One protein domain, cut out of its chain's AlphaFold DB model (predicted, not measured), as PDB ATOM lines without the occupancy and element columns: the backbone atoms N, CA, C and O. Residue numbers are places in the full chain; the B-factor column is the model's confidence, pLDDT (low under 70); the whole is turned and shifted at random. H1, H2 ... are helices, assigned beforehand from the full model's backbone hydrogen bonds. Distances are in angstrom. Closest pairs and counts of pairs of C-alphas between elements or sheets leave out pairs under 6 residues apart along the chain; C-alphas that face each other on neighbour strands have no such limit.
ATOM      1  N   TRP A 117     -46.713  -1.772 -27.958       89.44
ATOM      2  CA  TRP A 117     -46.128  -3.008 -27.479       89.44
ATOM      3  C   TRP A 117     -44.617  -2.842 -27.333       89.44
ATOM      4  O   TRP A 117     -43.892  -2.785 -28.329       89.44
ATOM      5  N   LYS A 118     -44.154  -2.776 -26.077       89.19
ATOM      6  CA  LYS A 118     -42.737  -2.619 -25.718       89.19
ATOM      7  C   LYS A 118     -42.091  -1.463 -26.521       89.19
ATOM      8  O   LYS A 118     -42.682  -0.387 -26.593       89.19
ATOM      9  N   ASN A 119     -40.928  -1.671 -27.141       90.00
ATOM     10  CA  ASN A 119     -40.171  -0.637 -27.858       90.00
ATOM     11  C   ASN A 119     -40.546  -0.525 -29.344       90.00
ATOM     12  O   ASN A 119     -39.972   0.286 -30.066       90.00
ATOM     13  N   THR A 120     -41.526  -1.303 -29.814       86.56
ATOM     14  CA  THR A 120     -41.866  -1.363 -31.245       86.56
ATOM     15  C   THR A 120     -42.543  -0.107 -31.783       86.56
ATOM     16  O   THR A 120     -42.625   0.076 -32.997       86.56
ATOM     17  N   GLY A 121     -43.089   0.737 -30.906       88.12
ATOM     18  CA  GLY A 121     -43.891   1.896 -31.302       88.12
ATOM     19  C   GLY A 121     -45.230   1.546 -31.966       88.12
ATOM     20  O   GLY A 121     -45.961   2.460 -32.334       88.12
ATOM     21  N   LYS A 122     -45.578   0.256 -32.097       88.06
ATOM     22  CA  LYS A 122     -46.840  -0.234 -32.671       88.06
ATOM     23  C   LYS A 122     -47.695  -0.890 -31.600       88.06
ATOM     24  O   LYS A 122     -47.185  -1.536 -30.688       88.06
ATOM     25  N   THR A 123     -49.004  -0.748 -31.706       93.25
ATOM     26  CA  THR A 123     -49.968  -1.440 -30.845       93.25
ATOM     27  C   THR A 123     -50.100  -2.912 -31.244       93.25
ATOM     28  O   THR A 123     -49.855  -3.283 -32.394       93.25
ATOM     29  N   LEU A 124     -50.540  -3.772 -30.319       90.00
ATOM     30  CA  LEU A 124     -50.828  -5.176 -30.655       90.00
ATOM     31  C   LEU A 124     -51.895  -5.281 -31.751       90.00
ATOM     32  O   LEU A 124     -51.796  -6.138 -32.628       90.00
ATOM     33  N   HIS A 125     -52.888  -4.390 -31.724       90.31
ATOM     34  CA  HIS A 125     -53.902  -4.298 -32.770       90.31
ATOM     35  C   HIS A 125     -53.281  -4.080 -34.158       90.31
ATOM     36  O   HIS A 125     -53.569  -4.835 -35.085       90.31
ATOM     37  N   GLU A 126     -52.398  -3.091 -34.301       90.06
ATOM     38  CA  GLU A 126     -51.728  -2.806 -35.573       90.06
ATOM     39  C   GLU A 126     -50.863  -3.976 -36.033       90.06
ATOM     40  O   GLU A 126     -50.896  -4.322 -37.213       90.06
ATOM     41  N   ILE A 127     -50.132  -4.614 -35.113       88.19
ATOM     42  CA  ILE A 127     -49.288  -5.774 -35.418       88.19
ATOM     43  C   ILE A 127     -50.144  -6.922 -35.969       88.19
ATOM     44  O   ILE A 127     -49.868  -7.422 -37.061       88.19
ATOM     45  N   PHE A 128     -51.218  -7.311 -35.274       87.50
ATOM     46  CA  PHE A 128     -52.076  -8.420 -35.705       87.50
ATOM     47  C   PHE A 128     -52.845  -8.124 -36.992       87.50
ATOM     48  O   PHE A 128     -52.952  -9.000 -37.857       87.50
ATOM     49  N   MET A 129     -53.357  -6.903 -37.149       87.44
ATOM     50  CA  MET A 129     -54.043  -6.489 -38.374       87.44
ATOM     51  C   MET A 129     -53.093  -6.490 -39.570       87.44
ATOM     52  O   MET A 129     -53.430  -7.023 -40.627       87.44
ATOM     53  N   THR A 130     -51.883  -5.959 -39.387       84.50
ATOM     54  CA  THR A 130     -50.844  -5.938 -40.421       84.50
ATOM     55  C   THR A 130     -50.418  -7.356 -40.799       84.50
ATOM     56  O   THR A 130     -50.397  -7.689 -41.982       84.50
ATOM     57  N   ALA A 131     -50.164  -8.222 -39.814       83.56
ATOM     58  CA  ALA A 131     -49.819  -9.621 -40.055       83.56
ATOM     59  C   ALA A 131     -50.939 -10.364 -40.800       83.56
ATOM     60  O   ALA A 131     -50.675 -11.078 -41.762       83.56
ATOM     61  N   THR A 132     -52.200 -10.165 -40.406       83.94
ATOM     62  CA  THR A 132     -53.353 -10.817 -41.048       83.94
ATOM     63  C   THR A 132     -53.543 -10.345 -42.490       83.94
ATOM     64  O   THR A 132     -53.858 -11.159 -43.358       83.94
ATOM     65  N   ARG A 133     -53.325  -9.052 -42.769       82.81
ATOM     66  CA  ARG A 133     -53.351  -8.509 -44.134       82.81
ATOM     67  C   ARG A 133     -52.261  -9.147 -44.995       82.81
ATOM     68  O   ARG A 133     -52.578  -9.708 -46.039       82.81
ATOM     69  N   TYR A 134     -51.012  -9.150 -44.526       78.62
ATOM     70  CA  TYR A 134     -49.905  -9.731 -45.289       78.62
ATOM     71  C   TYR A 134     -50.042 -11.238 -45.494       78.62
ATOM     72  O   TYR A 134     -49.733 -11.719 -46.576       78.62
ATOM     73  N   ARG A 135     -50.587 -11.983 -44.526       77.94
ATOM     74  CA  ARG A 135     -50.893 -13.415 -44.698       77.94
ATOM     75  C   ARG A 135     -51.887 -13.703 -45.825       77.94
ATOM     76  O   ARG A 135     -51.878 -14.803 -46.358       77.94
ATOM     77  N   ARG A 136     -52.774 -12.759 -46.160       78.06
ATOM     78  CA  ARG A 136     -53.701 -12.909 -47.295       78.06
ATOM     79  C   ARG A 136     -53.062 -12.532 -48.627       78.06
ATOM     80  O   ARG A 136     -53.425 -13.106 -49.644       78.06
ATOM     81  N   GLU A 137     -52.164 -11.552 -48.620       79.31
ATOM     82  CA  GLU A 137     -51.508 -11.040 -49.831       79.31
ATOM     83  C   GLU A 137     -50.328 -11.916 -50.267       79.31
ATOM     84  O   GLU A 137     -50.115 -12.138 -51.456       79.31
ATOM     85  N   ILE A 138     -49.570 -12.434 -49.303       71.81
ATOM     86  CA  ILE A 138     -48.400 -13.271 -49.532       71.81
ATOM     87  C   ILE A 138     -48.876 -14.722 -49.484       71.81
ATOM     88  O   ILE A 138     -49.147 -15.256 -48.415       71.81
ATOM     89  N   GLY A 139     -48.975 -15.377 -50.643       69.12
ATOM     90  CA  GLY A 139     -49.359 -16.793 -50.774       69.12
ATOM     91  C   GLY A 139     -48.331 -17.797 -50.224       69.12
ATOM     92  O   GLY A 139     -48.247 -18.919 -50.714       69.12
ATOM     93  N   ILE A 140     -47.514 -17.389 -49.250       71.50
ATOM     94  CA  ILE A 140     -46.479 -18.186 -48.589       71.50
ATOM     95  C   ILE A 140     -46.933 -18.416 -47.150       71.50
ATOM     96  O   ILE A 140     -47.485 -17.513 -46.520       71.50
ATOM     97  N   ASN A 141     -46.686 -19.613 -46.614       68.12
ATOM     98  CA  ASN A 141     -46.962 -19.877 -45.209       68.12
ATOM     99  C   ASN A 141     -46.096 -18.944 -44.326       68.12
ATOM    100  O   ASN A 141     -44.869 -19.049 -44.362       68.12
ATOM    101  N   PRO A 142     -46.704 -18.044 -43.530       65.19
ATOM    102  CA  PRO A 142     -45.991 -17.096 -42.671       65.19
ATOM    103  C   PRO A 142     -45.122 -17.770 -41.606       65.19
ATOM    104  O   PRO A 142     -44.159 -17.156 -41.163       65.19
ATOM    105  N   ASP A 143     -45.419 -19.012 -41.214       69.38
ATOM    106  CA  ASP A 143     -44.621 -19.740 -40.220       69.38
ATOM    107  C   ASP A 143     -43.214 -20.071 -40.749       69.38
ATOM    108  O   ASP A 143     -42.289 -20.295 -39.975       69.38
ATOM    109  N   GLY A 152     -40.275  -7.737 -28.942       78.31
ATOM    110  CA  GLY A 152     -40.759  -6.380 -28.699       78.31
ATOM    111  C   GLY A 152     -39.743  -5.455 -28.009       78.31
ATOM    112  O   GLY A 152     -39.977  -4.250 -27.980       78.31
ATOM    113  N   GLU A 153     -38.646  -5.963 -27.438       84.69
ATOM    114  CA  GLU A 153     -37.612  -5.135 -26.794       84.69
ATOM    115  C   GLU A 153     -36.592  -4.624 -27.799       84.69
ATOM    116  O   GLU A 153     -36.178  -3.467 -27.697       84.69
ATOM    117  N   ASN A 154     -36.219  -5.457 -28.769       86.06
ATOM    118  CA  ASN A 154     -35.157  -5.147 -29.721       86.06
ATOM    119  C   ASN A 154     -35.655  -4.722 -31.117       86.06
ATOM    120  O   ASN A 154     -34.867  -4.187 -31.896       86.06
ATOM    121  N   LEU A 155     -36.947  -4.880 -31.429       83.25
ATOM    122  CA  LEU A 155     -37.561  -4.385 -32.667       83.25
ATOM    123  C   LEU A 155     -37.985  -2.911 -32.535       83.25
ATOM    124  O   LEU A 155     -39.129  -2.540 -32.813       83.25
ATOM    125  N   ASP A 156     -37.065  -2.064 -32.084       86.94
ATOM    126  CA  ASP A 156     -37.283  -0.624 -31.979       86.94
ATOM    127  C   ASP A 156     -37.329   0.072 -33.355       86.94
ATOM    128  O   ASP A 156     -37.146  -0.544 -34.409       86.94
ATOM    129  N   ALA A 157     -37.583   1.382 -33.369       84.62
ATOM    130  CA  ALA A 157     -37.648   2.156 -34.611       84.62
ATOM    131  C   ALA A 157     -36.347   2.095 -35.442       84.62
ATOM    132  O   ALA A 157     -36.395   2.176 -36.671       84.62
ATOM    133  N   THR A 158     -35.186   1.941 -34.798       86.19
ATOM    134  CA  THR A 158     -33.892   1.833 -35.483       86.19
ATOM    135  C   THR A 158     -33.752   0.471 -36.154       86.19
ATOM    136  O   THR A 158     -33.368   0.400 -37.321       86.19
ATOM    137  N   ALA A 159     -34.087  -0.605 -35.439       85.06
ATOM    138  CA  ALA A 159     -34.106  -1.961 -35.974       85.06
ATOM    139  C   ALA A 159     -35.090  -2.087 -37.146       85.06
ATOM    140  O   ALA A 159     -34.744  -2.659 -38.179       85.06
ATOM    141  N   GLN A 160     -36.274  -1.475 -37.031       84.06
ATOM    142  CA  GLN A 160     -37.267  -1.433 -38.108       84.06
ATOM    143  C   GLN A 160     -36.718  -0.752 -39.369       84.06
ATOM    144  O   GLN A 160     -36.780  -1.346 -40.443       84.06
ATOM    145  N   ARG A 161     -36.094   0.431 -39.243       84.94
ATOM    146  CA  ARG A 161     -35.472   1.123 -40.388       84.94
ATOM    147  C   ARG A 161     -34.354   0.308 -41.034       84.94
ATOM    148  O   ARG A 161     -34.313   0.200 -42.251       84.94
ATOM    149  N   ARG A 162     -33.482  -0.322 -40.236       85.31
ATOM    150  CA  ARG A 162     -32.418  -1.193 -40.772       85.31
ATOM    151  C   ARG A 162     -32.991  -2.354 -41.583       85.31
ATOM    152  O   ARG A 162     -32.435  -2.698 -42.622       85.31
ATOM    153  N   MET A 163     -34.085  -2.954 -41.117       80.50
ATOM    154  CA  MET A 163     -34.731  -4.059 -41.824       80.50
ATOM    155  C   MET A 163     -35.400  -3.586 -43.122       80.50
ATOM    156  O   MET A 163     -35.277  -4.253 -44.147       80.50
ATOM    157  N   GLU A 164     -36.038  -2.412 -43.117       83.19
ATOM    158  CA  GLU A 164     -36.570  -1.773 -44.331       83.19
ATOM    159  C   GLU A 164     -35.461  -1.486 -45.356       83.19
ATOM    160  O   GLU A 164     -35.600  -1.842 -46.529       83.19
ATOM    161  N   ASP A 165     -34.332  -0.928 -44.908       84.12
ATOM    162  CA  ASP A 165     -33.163  -0.656 -45.750       84.12
ATOM    163  C   ASP A 165     -32.595  -1.946 -46.364       84.12
ATOM    164  O   ASP A 165     -32.281  -1.985 -47.557       84.12
TER     165      ASP A 165
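Overview. This is residues 117 to 143 and 152 to 165 of the 188 residues of the protein "Part of AAA domain-containing protein" of Candidatus Kentron sp. LFY (UniProt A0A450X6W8). An open arch: two helices, H1 and the shorter H2, are its two legs, set well apart, and two stretches outside the named helices, residues 117 to 123, of which 118 to 120 are a short helical run, and residues 152 to 156, meet at its closed end, from which both helices run toward lower z. The space between the legs is empty, and residues 136 to 141 stick out at the far end of H1. The printed part has 41 residues with two named helices, H1 then H2, and no named strand; the class is all helix. It is loose, with a radius of gyration of the C-alphas of 11.6 A and spans of 29 by 24 by 14 A.

Arrangement. H1, residues 124 to 137, is the longest helix by residues. H2, residues 157 to 165, is apart from H1, with no C-alpha of the one within 8 A of the other. Residues 136 to 141, of which 136 and 137 belong to H1, stand free. In H1 and H2 every O i to N i+4 pair is within hydrogen-bond range.

Along the chain. H1 runs from Leu 124, with its C-alpha at (-50.828, -5.176, -30.655), to Glu 137, with its C-alpha at (-51.508, -11.040, -49.831), 20.1 A from first to last C-alpha. H2 runs from Ala 157 to Asp 165, whose C-alpha is at (-33.163, -0.656, -45.750), and is 12.3 A long from first to last C-alpha.

Size, cuts and confidence. The two C-alphas farthest apart are those of Lys 118 and Gly 139, at 29.5 A. Residues 144 to 151 are not printed, and C-alphas 143 and 152 are 18.1 A apart across this cut. The link from H1 to H2 is the link across the cut. The mean pLDDT of the printed part is 82.9; residue 139 and residues 141 to 143 are under 70.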